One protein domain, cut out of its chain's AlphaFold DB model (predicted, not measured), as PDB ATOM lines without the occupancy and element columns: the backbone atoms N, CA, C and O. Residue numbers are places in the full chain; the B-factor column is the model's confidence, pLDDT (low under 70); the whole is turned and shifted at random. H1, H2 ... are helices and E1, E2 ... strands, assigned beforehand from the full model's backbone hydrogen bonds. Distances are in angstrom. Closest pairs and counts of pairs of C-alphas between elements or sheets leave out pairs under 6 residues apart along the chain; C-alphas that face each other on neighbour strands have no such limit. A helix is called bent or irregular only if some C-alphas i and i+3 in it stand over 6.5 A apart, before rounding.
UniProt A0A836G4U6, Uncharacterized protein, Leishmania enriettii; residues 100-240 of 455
ATOM      1  N   MET A 100      14.884 159.569  58.771       75.12
ATOM      2  CA  MET A 100      14.937 159.160  57.378       75.12
ATOM      3  C   MET A 100      16.005 158.082  57.190       75.12
ATOM      4  O   MET A 100      17.175 158.323  57.457       75.12
ATOM      5  N   TYR A 101      15.622 156.920  56.664       78.38
ATOM      6  CA  TYR A 101      16.579 155.902  56.229       78.38
ATOM      7  C   TYR A 101      16.861 156.037  54.731       78.38
ATOM      8  O   TYR A 101      15.932 156.209  53.929       78.38
ATOM      9  N   VAL A 102      18.142 155.977  54.364       83.25
ATOM     10  CA  VAL A 102      18.621 155.891  52.982       83.25
ATOM     11  C   VAL A 102      19.267 154.526  52.789       83.25
ATOM     12  O   VAL A 102      20.267 154.209  53.430       83.25
ATOM     13  N   ASP A 103      18.690 153.728  51.898       86.12
ATOM     14  CA  ASP A 103      19.168 152.389  51.574       86.12
ATOM     15  C   ASP A 103      20.073 152.453  50.342       86.12
ATOM     16  O   ASP A 103      19.618 152.761  49.235       86.12
ATOM     17  N   TYR A 104      21.354 152.141  50.526       88.75
ATOM     18  CA  TYR A 104      22.350 152.044  49.463       88.75
ATOM     19  C   TYR A 104      22.499 150.587  49.012       88.75
ATOM     20  O   TYR A 104      22.857 149.718  49.802       88.75
ATOM     21  N   LEU A 105      22.229 150.311  47.740       90.62
ATOM     22  CA  LEU A 105      22.341 148.985  47.133       90.62
ATOM     23  C   LEU A 105      23.661 148.879  46.363       90.62
ATOM     24  O   LEU A 105      23.811 149.473  45.296       90.62
ATOM     25  N   PHE A 106      24.585 148.078  46.878       92.38
ATOM     26  CA  PHE A 106      25.795 147.652  46.187       92.38
ATOM     27  C   PHE A 106      25.469 146.440  45.309       92.38
ATOM     28  O   PHE A 106      25.251 145.337  45.813       92.38
ATOM     29  N   ASP A 107      25.433 146.635  43.994       91.44
ATOM     30  CA  ASP A 107      25.358 145.559  43.008       91.44
ATOM     31  C   ASP A 107      26.764 144.999  42.753       91.44
ATOM     32  O   ASP A 107      27.653 145.702  42.257       91.44
ATOM     33  N   LEU A 108      26.947 143.728  43.114       92.38
ATOM     34  CA  LEU A 108      28.201 142.984  43.023       92.38
ATOM     35  C   LEU A 108      28.212 142.003  41.835       92.38
ATOM     36  O   LEU A 108      29.194 141.290  41.637       92.38
ATOM     37  N   THR A 109      27.160 141.968  41.006       89.19
ATOM     38  CA  THR A 109      27.021 140.997  39.899       89.19
ATOM     39  C   THR A 109      28.098 141.100  38.815       89.19
ATOM     40  O   THR A 109      28.260 140.169  38.027       89.19
ATOM     41  N   ARG A 110      28.839 142.215  38.769       88.88
ATOM     42  CA  ARG A 110      29.950 142.462  37.835       88.88
ATOM     43  C   ARG A 110      31.337 142.358  38.479       88.88
ATOM     44  O   ARG A 110      32.330 142.539  37.776       88.88
ATOM     45  N   VAL A 111      31.426 142.058  39.777       88.88
ATOM     46  CA  VAL A 111      32.710 141.832  40.454       88.88
ATOM     47  C   VAL A 111      33.296 140.505  39.941       88.88
ATOM     48  O   VAL A 111      32.638 139.473  40.082       88.88
ATOM     49  N   PRO A 112      34.511 140.479  39.349       79.81
ATOM     50  CA  PRO A 112      35.021 139.286  38.658       79.81
ATOM     51  C   PRO A 112      35.198 138.055  39.555       79.81
ATOM     52  O   PRO A 112      35.075 136.924  39.090       79.81
ATOM     53  N   GLN A 113      35.506 138.277  40.833       86.25
ATOM     54  CA  GLN A 113      35.707 137.234  41.832       86.25
ATOM     55  C   GLN A 113      35.368 137.794  43.221       86.25
ATOM     56  O   GLN A 113      35.990 138.759  43.662       86.25
ATOM     57  N   ILE A 114      34.385 137.191  43.895       86.69
ATOM     58  CA  ILE A 114      33.930 137.585  45.243       86.69
ATOM     59  C   ILE A 114      34.802 136.951  46.340       86.69
ATOM     60  O   ILE A 114      35.174 137.611  47.306       86.69
ATOM     61  N   LEU A 115      35.141 135.667  46.196       88.06
ATOM     62  CA  LEU A 115      35.920 134.926  47.191       88.06
ATOM     63  C   LEU A 115      37.420 135.208  47.064       88.06
ATOM     64  O   LEU A 115      37.932 135.240  45.948       88.06
ATOM     65  N   HIS A 116      38.125 135.344  48.189       86.12
ATOM     66  CA  HIS A 116      39.575 135.614  48.232       86.12
ATOM     67  C   HIS A 116      40.001 136.850  47.416       86.12
ATOM     68  O   HIS A 116      40.945 136.817  46.626       86.12
ATOM     69  N   ASN A 117      39.230 137.933  47.539       86.44
ATOM     70  CA  ASN A 117      39.495 139.194  46.860       86.44
ATOM     71  C   ASN A 117      39.220 140.362  47.813       86.44
ATOM     72  O   ASN A 117      38.080 140.801  47.952       86.44
ATOM     73  N   ALA A 118      40.267 140.867  48.466       85.56
ATOM     74  CA  ALA A 118      40.161 142.002  49.381       85.56
ATOM     75  C   ALA A 118      39.721 143.302  48.681       85.56
ATOM     76  O   ALA A 118      39.027 144.110  49.286       85.56
ATOM     77  N   ALA A 119      40.037 143.491  47.393       86.56
ATOM     78  CA  ALA A 119      39.874 144.786  46.726       86.56
ATOM     79  C   ALA A 119      38.413 145.263  46.640       86.56
ATOM     80  O   ALA A 119      38.158 146.463  46.710       86.56
ATOM     81  N   TRP A 120      37.440 144.354  46.490       88.31
ATOM     82  CA  TRP A 120      36.023 144.742  46.534       88.31
ATOM     83  C   TRP A 120      35.519 144.896  47.977       88.31
ATOM     84  O   TRP A 120      34.689 145.770  48.225       88.31
ATOM     85  N   CYS A 121      36.040 144.109  48.930       87.50
ATOM     86  CA  CYS A 121      35.698 144.237  50.348       87.50
ATOM     87  C   CYS A 121      36.141 145.599  50.907       87.50
ATOM     88  O   CYS A 121      35.339 146.316  51.504       87.50
ATOM     89  N   GLU A 122      37.397 145.974  50.654       86.25
ATOM     90  CA  GLU A 122      37.979 147.275  50.996       86.25
ATOM     91  C   GLU A 122      37.190 148.421  50.350       86.25
ATOM     92  O   GLU A 122      36.835 149.381  51.031       86.25
ATOM     93  N   ALA A 123      36.834 148.301  49.064       87.12
ATOM     94  CA  ALA A 123      36.038 149.310  48.368       87.12
ATOM     95  C   ALA A 123      34.639 149.497  48.987       87.12
ATOM     96  O   ALA A 123      34.217 150.633  49.196       87.12
ATOM     97  N   VAL A 124      33.924 148.413  49.321       88.06
ATOM     98  CA  VAL A 124      32.606 148.499  49.984       88.06
ATOM     99  C   VAL A 124      32.730 149.101  51.385       88.06
ATOM    100  O   VAL A 124      31.961 150.004  51.715       88.06
ATOM    101  N   ALA A 125      33.703 148.661  52.190       85.75
ATOM    102  CA  ALA A 125      33.928 149.193  53.536       85.75
ATOM    103  C   ALA A 125      34.294 150.691  53.511       85.75
ATOM    104  O   ALA A 125      33.736 151.483  54.271       85.75
ATOM    105  N   PHE A 126      35.162 151.107  52.587       85.38
ATOM    106  CA  PHE A 126      35.555 152.506  52.417       85.38
ATOM    107  C   PHE A 126      34.397 153.388  51.925       85.38
ATOM    108  O   PHE A 126      34.178 154.475  52.460       85.38
ATOM    109  N   ILE A 127      33.598 152.917  50.957       86.69
ATOM    110  CA  ILE A 127      32.391 153.635  50.516       86.69
ATOM    111  C   ILE A 127      31.390 153.761  51.672       86.69
ATOM    112  O   ILE A 127      30.841 154.840  51.884       86.69
ATOM    113  N   ALA A 128      31.175 152.699  52.450       84.06
ATOM    114  CA  ALA A 128      30.289 152.747  53.609       84.06
ATOM    115  C   ALA A 128      30.788 153.705  54.701       84.06
ATOM    116  O   ALA A 128      29.981 154.415  55.300       84.06
ATOM    117  N   ALA A 129      32.103 153.788  54.926       80.12
ATOM    118  CA  ALA A 129      32.696 154.772  55.827       80.12
ATOM    119  C   ALA A 129      32.425 156.216  55.366       80.12
ATOM    120  O   ALA A 129      31.970 157.023  56.177       80.12
ATOM    121  N   ILE A 130      32.599 156.516  54.070       80.81
ATOM    122  CA  ILE A 130      32.243 157.823  53.484       80.81
ATOM    123  C   ILE A 130      30.753 158.128  53.683       80.81
ATOM    124  O   ILE A 130      30.403 159.246  54.055       80.81
ATOM    125  N   LEU A 131      29.874 157.150  53.450       79.56
ATOM    126  CA  LEU A 131      28.428 157.326  53.611       79.56
ATOM    127  C   LEU A 131      28.039 157.627  55.069       79.56
ATOM    128  O   LEU A 131      27.250 158.538  55.301       79.56
ATOM    129  N   ARG A 132      28.647 156.947  56.054       76.44
ATOM    130  CA  ARG A 132      28.451 157.261  57.486       76.44
ATOM    131  C   ARG A 132      28.932 158.657  57.864       76.44
ATOM    132  O   ARG A 132      28.275 159.332  58.651       76.44
ATOM    133  N   GLU A 133      30.089 159.072  57.351       71.00
ATOM    134  CA  GLU A 133      30.658 160.386  57.663       71.00
ATOM    135  C   GLU A 133      29.830 161.521  57.037       71.00
ATOM    136  O   GLU A 133      29.600 162.546  57.682       71.00
ATOM    137  N   ALA A 134      29.319 161.315  55.819       65.94
ATOM    138  CA  ALA A 134      28.533 162.299  55.077       65.94
ATOM    139  C   ALA A 134      27.155 162.613  55.690       65.94
ATOM    140  O   ALA A 134      26.654 163.719  55.493       65.94
ATOM    141  N   ASP A 135      26.541 161.673  56.417       58.25
ATOM    142  CA  ASP A 135      25.209 161.858  57.015       58.25
ATOM    143  C   ASP A 135      25.230 162.582  58.381       58.25
ATOM    144  O   ASP A 135      24.172 162.871  58.940       58.25
ATOM    145  N   CYS A 136      26.412 162.909  58.931       48.34
ATOM    146  CA  CYS A 136      26.622 163.657  60.190       48.34
ATOM    147  C   CYS A 136      25.982 163.072  61.473       48.34
ATOM    148  O   CYS A 136      26.221 163.588  62.564       48.34
ATOM    149  N   THR A 137      25.216 161.983  61.387       47.59
ATOM    150  CA  THR A 137      24.409 161.425  62.489       47.59
ATOM    151  C   THR A 137      25.214 160.765  63.601       47.59
ATOM    152  O   THR A 137      24.682 160.500  64.677       47.59
ATOM    153  N   GLY A 138      26.480 160.435  63.339       44.53
ATOM    154  CA  GLY A 138      27.252 159.546  64.206       44.53
ATOM    155  C   GLY A 138      26.701 158.116  64.240       44.53
ATOM    156  O   GLY A 138      27.053 157.370  65.156       44.53
ATOM    157  N   SER A 139      25.857 157.721  63.271       50.59
ATOM    158  CA  SER A 139      25.351 156.351  63.177       50.59
ATOM    159  C   SER A 139      26.510 155.363  63.079       50.59
ATOM    160  O   SER A 139      27.288 155.363  62.124       50.59
ATOM    161  N   GLN A 140      26.609 154.491  64.081       55.84
ATOM    162  CA  GLN A 140      27.638 153.456  64.162       55.84
ATOM    163  C   GLN A 140      27.222 152.158  63.456       55.84
ATOM    164  O   GLN A 140      27.871 151.131  63.656       55.84
ATOM    165  N   THR A 141      26.148 152.163  62.654       67.44
ATOM    166  CA  THR A 141      25.703 150.969  61.927       67.44
ATOM    167  C   THR A 141      26.750 150.566  60.895       67.44
ATOM    168  O   THR A 141      26.813 151.094  59.786       67.44
ATOM    169  N   LYS A 142      27.602 149.611  61.262       75.94
ATOM    170  CA  LYS A 142      28.515 148.938  60.341       75.94
ATOM    171  C   LYS A 142      27.722 148.189  59.277       75.94
ATOM    172  O   LYS A 142      26.614 147.700  59.528       75.94
ATOM    173  N   THR A 143      28.285 148.090  58.080       81.88
ATOM    174  CA  THR A 143      27.742 147.210  57.046       81.88
ATOM    175  C   THR A 143      27.754 145.765  57.524       81.88
ATOM    176  O   THR A 143      28.590 145.350  58.328       81.88
ATOM    177  N   MET A 144      26.871 144.964  56.937       84.81
ATOM    178  CA  MET A 144      26.899 143.509  57.052       84.81
ATOM    179  C   MET A 144      28.270 142.903  56.657       84.81
ATOM    180  O   MET A 144      28.633 141.827  57.123       84.81
ATOM    181  N   LEU A 145      29.061 143.597  55.826       86.06
ATOM    182  CA  LEU A 145      30.424 143.199  55.467       86.06
ATOM    183  C   LEU A 145      31.399 143.374  56.645       86.06
ATOM    184  O   LEU A 145      32.067 142.422  57.041       86.06
ATOM    185  N   GLU A 146      31.452 144.582  57.209       81.69
ATOM    186  CA  GLU A 146      32.354 144.961  58.305       81.69
ATOM    187  C   GLU A 146      32.081 144.163  59.590       81.69
ATOM    188  O   GLU A 146      33.021 143.782  60.284       81.69
ATOM    189  N   ASP A 147      30.818 143.841  59.888       82.50
ATOM    190  CA  ASP A 147      30.468 143.037  61.070       82.50
ATOM    191  C   ASP A 147      30.948 141.577  60.981       82.50
ATOM    192  O   ASP A 147      31.260 140.972  62.005       82.50
ATOM    193  N   CYS A 148      31.028 141.001  59.777       81.81
ATOM    194  CA  CYS A 148      31.405 139.593  59.590       81.81
ATOM    195  C   CYS A 148      32.842 139.372  59.100       81.81
ATOM    196  O   CYS A 148      33.328 138.245  59.175       81.81
ATOM    197  N   LEU A 149      33.520 140.418  58.614       78.25
ATOM    198  CA  LEU A 149      34.929 140.378  58.186       78.25
ATOM    199  C   LEU A 149      35.850 141.249  59.067       78.25
ATOM    200  O   LEU A 149      37.070 141.237  58.876       78.25
ATOM    201  N   GLY A 150      35.282 141.956  60.051       66.31
ATOM    202  CA  GLY A 150      35.986 142.808  61.008       66.31
ATOM    203  C   GLY A 150      36.379 144.184  60.456       66.31
ATOM    204  O   GLY A 150      36.215 144.484  59.273       66.31
ATOM    205  N   ASP A 151      36.965 145.008  61.332       52.34
ATOM    206  CA  ASP A 151      37.348 146.410  61.069       52.34
ATOM    207  C   ASP A 151      38.379 146.611  59.942       52.34
ATOM    208  O   ASP A 151      38.673 147.742  59.566       52.34
ATOM    209  N   SER A 152      38.948 145.531  59.402       50.84
ATOM    210  CA  SER A 152      39.973 145.549  58.356       50.84
ATOM    211  C   SER A 152      39.478 145.119  56.970       50.84
ATOM    212  O   SER A 152      40.293 145.036  56.057       50.84
ATOM    213  N   GLY A 153      38.182 144.821  56.791       54.97
ATOM    214  CA  GLY A 153      37.634 144.447  55.476       54.97
ATOM    215  C   GLY A 153      38.291 143.200  54.870       54.97
ATOM    216  O   GLY A 153      38.448 143.115  53.653       54.97
ATOM    217  N   SER A 154      38.713 142.261  55.726       70.81
ATOM    218  CA  SER A 154      39.482 141.076  55.331       70.81
ATOM    219  C   SER A 154      38.786 140.257  54.234       70.81
ATOM    220  O   SER A 154      37.562 140.256  54.120       70.81
ATOM    221  N   GLU A 155      39.561 139.578  53.382       80.06
ATOM    222  CA  GLU A 155      39.007 138.883  52.216       80.06
ATOM    223  C   GLU A 155      37.909 137.862  52.571       80.06
ATOM    224  O   GLU A 155      38.019 137.083  53.521       80.06
ATOM    225  N   MET A 156      36.840 137.818  51.771       84.25
ATOM    226  CA  MET A 156      35.754 136.868  52.002       84.25
ATOM    227  C   MET A 156      36.202 135.441  51.650       84.25
ATOM    228  O   MET A 156      36.226 135.057  50.481       84.25
ATOM    229  N   GLY A 157      36.538 134.638  52.661       82.19
ATOM    230  CA  GLY A 157      37.022 133.265  52.463       82.19
ATOM    231  C   GLY A 157      35.942 132.206  52.188       82.19
ATOM    232  O   GLY A 157      36.262 131.121  51.715       82.19
ATOM    233  N   SER A 158      34.662 132.462  52.494       87.25
ATOM    234  CA  SER A 158      33.565 131.514  52.221       87.25
ATOM    235  C   SER A 158      32.187 132.184  52.233       87.25
ATOM    236  O   SER A 158      31.845 132.898  53.179       87.25
ATOM    237  N   LEU A 159      31.364 131.876  51.221       89.50
ATOM    238  CA  LEU A 159      29.963 132.301  51.147       89.50
ATOM    239  C   LEU A 159      29.106 131.661  52.249       89.50
ATOM    240  O   LEU A 159      28.252 132.342  52.807       89.50
ATOM    241  N   ASP A 160      29.352 130.397  52.610       89.44
ATOM    242  CA  ASP A 160      28.615 129.704  53.678       89.44
ATOM    243  C   ASP A 160      28.832 130.354  55.043       89.44
ATOM    244  O   ASP A 160      27.891 130.501  55.824       89.44
ATOM    245  N   ASN A 161      30.068 130.767  55.336       88.38
ATOM    246  CA  ASN A 161      30.383 131.450  56.587       88.38
ATOM    247  C   ASN A 161      29.764 132.853  56.619       88.38
ATOM    248  O   ASN A 161      29.184 133.228  57.636       88.38
ATOM    249  N   PHE A 162      29.806 133.592  55.506       89.38
ATOM    250  CA  PHE A 162      29.180 134.913  55.411       89.38
ATOM    251  C   PHE A 162      27.644 134.840  55.513       89.38
ATOM    252  O   PHE A 162      27.035 135.587  56.277       89.38
ATOM    253  N   TYR A 163      27.013 133.875  54.835       88.75
ATOM    254  CA  TYR A 163      25.575 133.594  54.934       88.75
ATOM    255  C   TYR A 163      25.157 133.156  56.344       88.75
ATOM    256  O   TYR A 163      24.128 133.604  56.859       88.75
ATOM    257  N   ARG A 164      25.959 132.309  57.005       88.81
ATOM    258  CA  ARG A 164      25.714 131.895  58.392       88.81
ATOM    259  C   ARG A 164      25.813 133.084  59.348       88.81
ATOM    260  O   ARG A 164      24.895 133.273  60.137       88.81
ATOM    261  N   CYS A 165      26.836 133.924  59.201       88.06
ATOM    262  CA  CYS A 165      27.004 135.148  59.985       88.06
ATOM    263  C   CYS A 165      25.829 136.130  59.779       88.06
ATOM    264  O   CYS A 165      25.262 136.630  60.750       88.06
ATOM    265  N   ALA A 166      25.354 136.315  58.537       85.31
ATOM    266  CA  ALA A 166      24.147 137.100  58.234       85.31
ATOM    267  C   ALA A 166      22.889 136.564  58.927       85.31
ATOM    268  O   ALA A 166      22.058 137.327  59.424       85.31
ATOM    269  N   LYS A 167      22.747 135.236  58.961       84.31
ATOM    270  CA  LYS A 167      21.618 134.546  59.586       84.31
ATOM    271  C   LYS A 167      21.662 134.615  61.112       84.31
ATOM    272  O   LYS A 167      20.621 134.835  61.723       84.31
ATOM    273  N   GLU A 168      22.834 134.433  61.710       84.81
ATOM    274  CA  GLU A 168      23.046 134.477  63.163       84.81
ATOM    275  C   GLU A 168      22.862 135.896  63.718       84.81
ATOM    276  O   GLU A 168      22.214 136.061  64.748       84.81
ATOM    277  N   ASN A 169      23.299 136.921  62.977       80.69
ATOM    278  CA  ASN A 169      23.053 138.331  63.306       80.69
ATOM    279  C   ASN A 169      21.637 138.823  62.933       80.69
ATOM    280  O   ASN A 169      21.292 139.967  63.214       80.69
ATOM    281  N   GLY A 170      20.807 138.001  62.278       80.88
ATOM    282  CA  GLY A 170      19.444 138.367  61.863       80.88
ATOM    283  C   GLY A 170      19.351 139.370  60.699       80.88
ATOM    284  O   GLY A 170      18.250 139.796  60.358       80.88
ATOM    285  N   ARG A 171      20.473 139.712  60.054       82.44
ATOM    286  CA  ARG A 171      20.609 140.751  59.009       82.44
ATOM    287  C   ARG A 171      20.490 140.207  57.572       82.44
ATOM    288  O   ARG A 171      20.961 140.825  56.623       82.44
ATOM    289  N   LEU A 172      19.835 139.057  57.367       83.44
ATOM    290  CA  LEU A 172      19.649 138.457  56.029       83.44
ATOM    291  C   LEU A 172      18.890 139.353  55.030       83.44
ATOM    292  O   LEU A 172      18.997 139.135  53.828       83.44
ATOM    293  N   SER A 173      18.141 140.355  55.495       82.69
ATOM    294  CA  SER A 173      17.511 141.370  54.637       82.69
ATOM    295  C   SER A 173      18.507 142.310  53.949       82.69
ATOM    296  O   SER A 173      18.136 142.969  52.985       82.69
ATOM    297  N   GLU A 174      19.754 142.376  54.425       85.44
ATOM    298  CA  GLU A 174      20.800 143.269  53.910       85.44
ATOM    299  C   GLU A 174      21.706 142.611  52.857       85.44
ATOM    300  O   GLU A 174      22.593 143.255  52.304       85.44
ATOM    301  N   VAL A 175      21.518 141.321  52.564       89.38
ATOM    302  CA  VAL A 175      22.414 140.544  51.693       89.38
ATOM    303  C   VAL A 175      21.624 139.603  50.791       89.38
ATOM    304  O   VAL A 175      20.938 138.689  51.245       89.38
ATOM    305  N   VAL A 176      21.743 139.809  49.479       90.38
ATOM    306  CA  VAL A 176      21.024 139.032  48.465       90.38
ATOM    307  C   VAL A 176      21.940 137.947  47.914       90.38
ATOM    308  O   VAL A 176      22.877 138.222  47.159       90.38
ATOM    309  N   PHE A 177      21.645 136.700  48.273       89.75
ATOM    310  CA  PHE A 177      22.322 135.519  47.748       89.75
ATOM    311  C   PHE A 177      21.465 134.818  46.694       89.75
ATOM    312  O   PHE A 177      20.275 134.574  46.904       89.75
ATOM    313  N   MET A 178      22.096 134.384  45.605       89.25
ATOM    314  CA  MET A 178      21.558 133.307  44.783       89.25
ATOM    315  C   MET A 178      21.760 131.993  45.542       89.25
ATOM    316  O   MET A 178      22.889 131.656  45.899       89.25
ATOM    317  N   LEU A 179      20.680 131.255  45.793       90.25
ATOM    318  CA  LEU A 179      20.723 129.962  46.479       90.25
ATOM    319  C   LEU A 179      20.612 128.804  45.480       90.25
ATOM    320  O   LEU A 179      19.932 128.917  44.458       90.25
ATOM    321  N   ASN A 180      21.243 127.672  45.794       90.62
ATOM    322  CA  ASN A 180      21.035 126.418  45.070       90.62
ATOM    323  C   ASN A 180      19.694 125.747  45.474       90.62
ATOM    324  O   ASN A 180      18.970 126.229  46.348       90.62
ATOM    325  N   TYR A 181      19.365 124.595  44.875       88.56
ATOM    326  CA  TYR A 181      18.144 123.834  45.203       88.56
ATOM    327  C   TYR A 181      18.070 123.380  46.679       88.56
ATOM    328  O   TYR A 181      16.981 123.276  47.244       88.56
ATOM    329  N   ASN A 182      19.220 123.160  47.319       89.12
ATOM    330  CA  ASN A 182      19.340 122.751  48.721       89.12
ATOM    331  C   ASN A 182      19.277 123.935  49.710       89.12
ATOM    332  O   ASN A 182      19.202 123.705  50.916       89.12
ATOM    333  N   LYS A 183      19.207 125.177  49.201       84.38
ATOM    334  CA  LYS A 183      19.251 126.464  49.926       84.38
ATOM    335  C   LYS A 183      20.640 126.909  50.409       84.38
ATOM    336  O   LYS A 183      20.715 127.820  51.230       84.38
ATOM    337  N   ASP A 184      21.714 126.335  49.872       88.12
ATOM    338  CA  ASP A 184      23.084 126.797  50.131       88.12
ATOM    339  C   ASP A 184      23.418 128.018  49.242       88.12
ATOM    340  O   ASP A 184      22.949 128.080  48.095       88.12
ATOM    341  N   PRO A 185      24.213 128.994  49.721       89.12
ATOM    342  CA  PRO A 185      24.597 130.184  48.961       89.12
ATOM    343  C   PRO A 185      25.550 129.851  47.802       89.12
ATOM    344  O   PRO A 185      26.717 129.526  47.997       89.12
ATOM    345  N   LEU A 186      25.059 130.000  46.570       88.81
ATOM    346  CA  LEU A 186      25.834 129.809  45.341       88.81
ATOM    347  C   LEU A 186      26.663 131.054  44.980       88.81
ATOM    348  O   LEU A 186      27.779 130.941  44.483       88.81
ATOM    349  N   MET A 187      26.096 132.247  45.187       88.62
ATOM    350  CA  MET A 187      26.692 133.528  44.791       88.62
ATOM    351  C   MET A 187      26.102 134.671  45.625       88.62
ATOM    352  O   MET A 187      24.887 134.729  45.809       88.62
ATOM    353  N   LEU A 188      26.934 135.613  46.073       91.06
ATOM    354  CA  LEU A 188      26.483 136.912  46.582       91.06
ATOM    355  C   LEU A 188      26.221 137.845  45.388       91.06
ATOM    356  O   LEU A 188      27.111 138.046  44.565       91.06
ATOM    357  N   GLN A 189      25.005 138.381  45.268       90.44
ATOM    358  CA  GLN A 189      24.623 139.266  44.160       90.44
ATOM    359  C   GLN A 189      24.626 140.737  44.562       90.44
ATOM    360  O   GLN A 189      25.101 141.577  43.803       90.44
ATOM    361  N   GLN A 190      24.054 141.057  45.725       92.31
ATOM    362  CA  GLN A 190      23.850 142.437  46.159       92.31
ATOM    363  C   GLN A 190      23.992 142.565  47.675       92.31
ATOM    364  O   GLN A 190      23.706 141.619  48.415       92.31
ATOM    365  N   MET A 191      24.376 143.753  48.129       91.06
ATOM    366  CA  MET A 191      24.334 144.150  49.536       91.06
ATOM    367  C   MET A 191      23.535 145.443  49.676       91.06
ATOM    368  O   MET A 191      23.692 146.353  48.866       91.06
ATOM    369  N   ILE A 192      22.686 145.524  50.691       88.94
ATOM    370  CA  ILE A 192      21.911 146.710  51.047       88.94
ATOM    371  C   ILE A 192      22.510 147.274  52.328       88.94
ATOM    372  O   ILE A 192      22.753 146.537  53.280       88.94
ATOM    373  N   TYR A 193      22.738 148.579  52.351       87.62
ATOM    374  CA  TYR A 193      23.244 149.293  53.507       87.62
ATOM    375  C   TYR A 193      22.321 150.460  53.848       87.62
ATOM    376  O   TYR A 193      22.284 151.454  53.125       87.62
ATOM    377  N   GLY A 194      21.563 150.318  54.935       82.75
ATOM    378  CA  GLY A 194      20.701 151.373  55.458       82.75
ATOM    379  C   GLY A 194      21.483 152.335  56.351       82.75
ATOM    380  O   GLY A 194      22.034 151.926  57.377       82.75
ATOM    381  N   VAL A 195      21.505 153.615  55.981       80.44
ATOM    382  CA  VAL A 195      22.049 154.705  56.803       80.44
ATOM    383  C   VAL A 195      20.900 155.561  57.320       80.44
ATOM    384  O   VAL A 195      19.980 155.906  56.578       80.44
ATOM    385  N   GLU A 196      20.941 155.891  58.608       75.88
ATOM    386  CA  GLU A 196      20.037 156.867  59.208       75.88
ATOM    387  C   GLU A 196      20.558 158.282  58.936       75.88
ATOM    388  O   GLU A 196      21.699 158.596  59.281       75.88
ATOM    389  N   SER A 197      19.710 159.126  58.350       70.38
ATOM    390  CA  SER A 197      19.969 160.536  58.065       70.38
ATOM    391  C   SER A 197      19.106 161.419  58.972       70.38
ATOM    392  O   SER A 197      17.880 161.285  59.005       70.38
ATOM    393  N   THR A 198      19.730 162.350  59.700       65.88
ATOM    394  CA  THR A 198      19.025 163.365  60.512       65.88
ATOM    395  C   THR A 198      18.685 164.624  59.718       65.88
ATOM    396  O   THR A 198      17.920 165.462  60.198       65.88
ATOM    397  N   LEU A 199      19.215 164.761  58.496       64.06
ATOM    398  CA  LEU A 199      19.021 165.928  57.628       64.06
ATOM    399  C   LEU A 199      17.545 166.125  57.226       64.06
ATOM    400  O   LEU A 199      17.120 167.241  56.920       64.06
ATOM    401  N   ALA A 200      16.755 165.050  57.253       66.19
ATOM    402  CA  ALA A 200      15.303 165.078  57.137       66.19
ATOM    403  C   ALA A 200      14.666 163.943  57.960       66.19
ATOM    404  O   ALA A 200      15.321 162.978  58.340       66.19
ATOM    405  N   ASN A 201      13.367 164.045  58.236       69.69
ATOM    406  CA  ASN A 201      12.588 163.037  58.955       69.69
ATOM    407  C   ASN A 201      11.191 162.873  58.329       69.69
ATOM    408  O   ASN A 201      10.827 163.583  57.390       69.69
ATOM    409  N   SER A 202      10.377 161.959  58.867       63.50
ATOM    410  CA  SER A 202       9.023 161.660  58.366       63.50
ATOM    411  C   SER A 202       8.029 162.834  58.382       63.50
ATOM    412  O   SER A 202       6.926 162.705  57.849       63.50
ATOM    413  N   HIS A 203       8.375 163.960  59.010       65.62
ATOM    414  CA  HIS A 203       7.580 165.191  59.061       65.62
ATOM    415  C   HIS A 203       8.252 166.382  58.354       65.62
ATOM    416  O   HIS A 203       7.675 167.472  58.311       65.62
ATOM    417  N   SER A 204       9.443 166.202  57.773       66.75
ATOM    418  CA  SER A 204      10.108 167.235  56.980       66.75
ATOM    419  C   SER A 204       9.282 167.610  55.750       66.75
ATOM    420  O   SER A 204       8.675 166.768  55.088       66.75
ATOM    421  N   SER A 205       9.290 168.899  55.404       69.25
ATOM    422  CA  SER A 205       8.678 169.348  54.152       69.25
ATOM    423  C   SER A 205       9.455 168.817  52.927       69.25
ATOM    424  O   SER A 205      10.627 168.453  53.053       69.25
ATOM    425  N   PRO A 206       8.850 168.781  51.722       67.31
ATOM    426  CA  PRO A 206       9.488 168.175  50.549       67.31
ATOM    427  C   PRO A 206      10.802 168.824  50.084       67.31
ATOM    428  O   PRO A 206      11.581 168.142  49.428       67.31
ATOM    429  N   SER A 207      11.058 170.107  50.383       70.12
ATOM    430  CA  SER A 207      12.275 170.796  49.905       70.12
ATOM    431  C   SER A 207      13.550 170.254  50.569       70.12
ATOM    432  O   SER A 207      14.375 169.723  49.829       70.12
ATOM    433  N   PRO A 208      13.675 170.216  51.917       70.06
ATOM    434  CA  PRO A 208      14.786 169.536  52.592       70.06
ATOM    435  C   PRO A 208      15.040 168.104  52.107       70.06
ATOM    436  O   PRO A 208      16.176 167.745  51.823       70.06
ATOM    437  N   VAL A 209      13.989 167.290  51.931       73.31
ATOM    438  CA  VAL A 209      14.133 165.895  51.467       73.31
ATOM    439  C   VAL A 209      14.748 165.826  50.061       73.31
ATOM    440  O   VAL A 209      15.556 164.940  49.777       73.31
ATOM    441  N   VAL A 210      14.407 166.768  49.175       75.75
ATOM    442  CA  VAL A 210      14.976 166.834  47.819       75.75
ATOM    443  C   VAL A 210      16.360 167.496  47.795       75.75
ATOM    444  O   VAL A 210      17.190 167.144  46.960       75.75
ATOM    445  N   GLU A 211      16.666 168.397  48.725       75.75
ATOM    446  CA  GLU A 211      18.025 168.919  48.924       75.75
ATOM    447  C   GLU A 211      18.981 167.804  49.380       75.75
ATOM    448  O   GLU A 211      20.054 167.647  48.792       75.75
ATOM    449  N   VAL A 212      18.548 166.953  50.320       77.00
ATOM    450  CA  VAL A 212      19.262 165.732  50.741       77.00
ATOM    451  C   VAL A 212      19.419 164.754  49.575       77.00
ATOM    452  O   VAL A 212      20.540 164.338  49.283       77.00
ATOM    453  N   TYR A 213      18.340 164.462  48.833       80.69
ATOM    454  CA  TYR A 213      18.394 163.640  47.612       80.69
ATOM    455  C   TYR A 213      19.440 164.152  46.613       80.69
ATOM    456  O   TYR A 213      20.275 163.388  46.138       80.69
ATOM    457  N   ASN A 214      19.434 165.456  46.316       80.25
ATOM    458  CA  ASN A 214      20.367 166.070  45.370       80.25
ATOM    459  C   ASN A 214      21.812 166.080  45.890       80.25
ATOM    460  O   ASN A 214      22.743 165.951  45.093       80.25
ATOM    461  N   SER A 215      22.007 166.225  47.204       80.12
ATOM    462  CA  SER A 215      23.320 166.129  47.848       80.12
ATOM    463  C   SER A 215      23.894 164.717  47.709       80.12
ATOM    464  O   SER A 215      24.978 164.546  47.151       80.12
ATOM    465  N   ILE A 216      23.118 163.697  48.096       80.50
ATOM    466  CA  ILE A 216      23.493 162.280  47.974       80.50
ATOM    467  C   ILE A 216      23.725 161.909  46.507       80.50
ATOM    468  O   ILE A 216      24.749 161.317  46.186       80.50
ATOM    469  N   SER A 217      22.842 162.328  45.594       83.12
ATOM    470  CA  SER A 217      22.992 162.111  44.148       83.12
ATOM    471  C   SER A 217      24.307 162.685  43.605       83.12
ATOM    472  O   SER A 217      24.994 162.043  42.804       83.12
ATOM    473  N   ARG A 218      24.704 163.877  44.073       80.62
ATOM    474  CA  ARG A 218      25.982 164.500  43.710       80.62
ATOM    475  C   ARG A 218      27.154 163.694  44.261       80.62
ATOM    476  O   ARG A 218      27.971 163.249  43.468       80.62
ATOM    477  N   THR A 219      27.205 163.446  45.569       80.25
ATOM    478  CA  THR A 219      28.282 162.665  46.209       80.25
ATOM    479  C   THR A 219      28.424 161.276  45.586       80.25
ATOM    480  O   THR A 219      29.536 160.813  45.316       80.25
ATOM    481  N   LEU A 220      27.296 160.628  45.285       82.19
ATOM    482  CA  LEU A 220      27.281 159.317  44.663       82.19
ATOM    483  C   LEU A 220      27.821 159.376  43.230       82.19
ATOM    484  O   LEU A 220      28.715 158.607  42.902       82.19
ATOM    485  N   SER A 221      27.371 160.319  42.401       80.62
ATOM    486  CA  SER A 221      27.846 160.442  41.012       80.62
ATOM    487  C   SER A 221      29.287 160.953  40.868       80.62
ATOM    488  O   SER A 221      29.985 160.499  39.962       80.62
ATOM    489  N   THR A 222      29.759 161.860  41.732       79.69
ATOM    490  CA  THR A 222      31.108 162.448  41.617       79.69
ATOM    491  C   THR A 222      32.197 161.642  42.310       79.69
ATOM    492  O   THR A 222      33.337 161.665  41.853       79.69
ATOM    493  N   THR A 223      31.872 160.969  43.417       81.88
ATOM    494  CA  THR A 223      32.877 160.404  44.333       81.88
ATOM    495  C   THR A 223      32.757 158.888  44.435       81.88
ATOM    496  O   THR A 223      33.736 158.176  44.220       81.88
ATOM    497  N   ILE A 224      31.557 158.375  44.726       84.00
ATOM    498  CA  ILE A 224      31.357 156.945  45.017       84.00
ATOM    499  C   ILE A 224      31.312 156.110  43.738       84.00
ATOM    500  O   ILE A 224      31.965 155.075  43.654       84.00
ATOM    501  N   GLN A 225      30.562 156.547  42.727       87.31
ATOM    502  CA  GLN A 225      30.322 155.779  41.510       87.31
ATOM    503  C   GLN A 225      31.604 155.525  40.689       87.31
ATOM    504  O   GLN A 225      31.771 154.387  40.246       87.31
ATOM    505  N   PRO A 226      32.541 156.486  40.517       87.56
ATOM    506  CA  PRO A 226      33.821 156.213  39.859       87.56
ATOM    507  C   PRO A 226      34.685 155.213  40.641       87.56
ATOM    508  O   PRO A 226      35.298 154.330  40.041       87.56
ATOM    509  N   LEU A 227      34.698 155.320  41.975       86.75
ATOM    510  CA  LEU A 227      35.443 154.412  42.848       86.75
ATOM    511  C   LEU A 227      34.862 152.991  42.799       86.75
ATOM    512  O   LEU A 227      35.590 152.036  42.556       86.75
ATOM    513  N   ALA A 228      33.544 152.851  42.939       87.19
ATOM    514  CA  ALA A 228      32.843 151.574  42.844       87.19
ATOM    515  C   ALA A 228      33.082 150.890  41.485       87.19
ATOM    516  O   ALA A 228      33.408 149.701  41.431       87.19
ATOM    517  N   GLN A 229      33.002 151.651  40.386       88.12
ATOM    518  CA  GLN A 229      33.217 151.130  39.034       88.12
ATOM    519  C   GLN A 229      34.634 150.593  38.808       88.12
ATOM    520  O   GLN A 229      34.780 149.610  38.081       88.12
ATOM    521  N   ALA A 230      35.658 151.161  39.458       87.56
ATOM    522  CA  ALA A 230      37.028 150.645  39.390       87.56
ATOM    523  C   ALA A 230      37.158 149.203  39.927       87.56
ATOM    524  O   ALA A 230      38.026 148.458  39.479       87.56
ATOM    525  N   HIS A 231      36.254 148.790  40.825       88.56
ATOM    526  CA  HIS A 231      36.199 147.446  41.411       88.56
ATOM    527  C   HIS A 231      35.054 146.576  40.853       88.56
ATOM    528  O   HIS A 231      34.792 145.488  41.364       88.56
ATOM    529  N   GLY A 232      34.370 147.025  39.791       87.38
ATOM    530  CA  GLY A 232      33.241 146.304  39.189       87.38
ATOM    531  C   GLY A 232      31.932 146.386  39.987       87.38
ATOM    532  O   GLY A 232      31.009 145.623  39.715       87.38
ATOM    533  N   ILE A 233      31.834 147.306  40.947       91.38
ATOM    534  CA  ILE A 233      30.653 147.524  41.791       91.38
ATOM    535  C   ILE A 233      29.792 148.637  41.173       91.38
ATOM    536  O   ILE A 233      30.309 149.613  40.628       91.38
ATOM    537  N   THR A 234      28.467 148.522  41.262       89.56
ATOM    538  CA  THR A 234      27.541 149.627  40.940       89.56
ATOM    539  C   THR A 234      26.725 149.975  42.176       89.56
ATOM    540  O   THR A 234      26.183 149.073  42.807       89.56
ATOM    541  N   VAL A 235      26.644 151.258  42.545       88.06
ATOM    542  CA  VAL A 235      25.912 151.690  43.744       88.06
ATOM    543  C   VAL A 235      24.630 152.403  43.331       88.06
ATOM    544  O   VAL A 235      24.654 153.374  42.577       88.06
ATOM    545  N   TYR A 236      23.504 151.926  43.844       87.88
ATOM    546  CA  TYR A 236      22.206 152.588  43.753       87.88
ATOM    547  C   TYR A 236      21.782 153.067  45.143       87.88
ATOM    548  O   TYR A 236      22.325 152.617  46.149       87.88
ATOM    549  N   TYR A 237      20.811 153.971  45.220       86.88
ATOM    550  CA  TYR A 237      20.288 154.469  46.491       86.88
ATOM    551  C   TYR A 237      18.779 154.701  46.401       86.88
ATOM    552  O   TYR A 237      18.249 155.017  45.332       86.88
ATOM    553  N   THR A 238      18.073 154.526  47.516       84.12
ATOM    554  CA  THR A 238      16.633 154.778  47.618       84.12
ATOM    555  C   THR A 238      16.246 155.203  49.034       84.12
ATOM    556  O   THR A 238      17.005 155.047  49.983       84.12
ATOM    557  N   SER A 239      15.055 155.774  49.174       81.31
ATOM    558  CA  SER A 239      14.410 156.041  50.458       81.31
ATOM    559  C   SER A 239      12.906 156.134  50.235       81.31
ATOM    560  O   SER A 239      12.447 156.634  49.201       81.31
ATOM    561  N   THR A 240      12.130 155.710  51.230       76.75
ATOM    562  CA  THR A 240      10.665 155.825  51.236       76.75
ATOM    563  C   THR A 240      10.184 157.279  51.133       76.75
ATOM    564  O   THR A 240       9.085 157.519  50.635       76.75
TER     565      THR A 240
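This is residues 100 to 240 of the 455 residues of an uncharacterized protein of Leishmania enriettii (UniProt A0A836G4U6). Picture a strongly twisted sheet of four strands, with H1 and H3 packed on one face and the short H2 between these two helices. The long helix H4 covers the edge of the sheet at E4, running the opposite way to that strand, and packs on H1 with its residues 224 to 228; the turn of the hairpin of E2 and E3 lies at one end of the elongated shape. The printed part has 141 residues, with four named helices and four named strands that follow in the order E1 H1 H2 H3 E2 E3 H4 E4, and its class is mixed, helices and strands. The sheet order is E2, E3, E1, E4, antiparallel throughout. The whole is compact, with a radius of gyration of the C-alphas of 15.5 A and spans of 48 by 30 by 27 A.

Find C-alpha 100 at (14.937, 159.160, 57.378); there E1, residues 100 to 107, begins and runs 22.4 A. Next come H1, residues 118 to 134, 24.1 A; H2, residues 144 to 149; and H3, residues 159 to 168, 14.0 A. E2 is residues 175 to 179. E3, residues 185 to 201, spans 36.4 A and bends by 92 degrees at residue 198. H4, residues 206 to 230, spans 34.5 A with a kink of 39 degrees near residue 220; it is irregular, but only just, with C-alphas 222 and 225 6.7 A apart. E4, residues 234 to 238, ends at C-alpha 238, (16.633, 154.778, 47.618).

Start at inner strand E1: N 105 is 2.8 A from O 236 of E4, and N 104 is 2.8 A from O 193 of E3. In the hairpin of E2 and E3, N 176 and O 190 are 2.9 A apart. H1 is on the sheet, giving two layers, a helix on one face of a sheet; its height is 10.4 A, and on the local plane it runs along E1 at 19 degrees. H3 lies on the same face at a height of 8.0 A, and H2 only grazes the sheet with residues 144 to 145. H1, with residues 121 to 125 alone, touches H2, closest at the C-alphas of Ala 125 and Glu 146, 6.6 A. H2 touches H3 at a steep tilt of 64 degrees, closest at the C-alphas of Cys 148 and Cys 165, 6.3 A. H4, with residues 224 to 228 alone, touches H1 at a shallow tilt of 23 degrees, opposite ways; the C-alphas of Ile 127 and Ile 224 are closest, 6.5 A. E3, H4 and E4 form a split strand-helix-strand unit, two strands running the same way with E1 between them; its crossover is right-handed. H3 and H4 are apart. Every O i to N i+4 pair is within hydrogen-bond range in H1 and H3, against 1 of 2 in H2 and 18 of 21 in H4.

Look to Asn 182 and Ser 207 for the two C-alphas farthest apart, 48.6 A. The printed part has no cut, and no link is long. Mean pLDDT of the printed part is 80.8; residues 134 to 141, 150 to 153 and 198 to 206 are under 70.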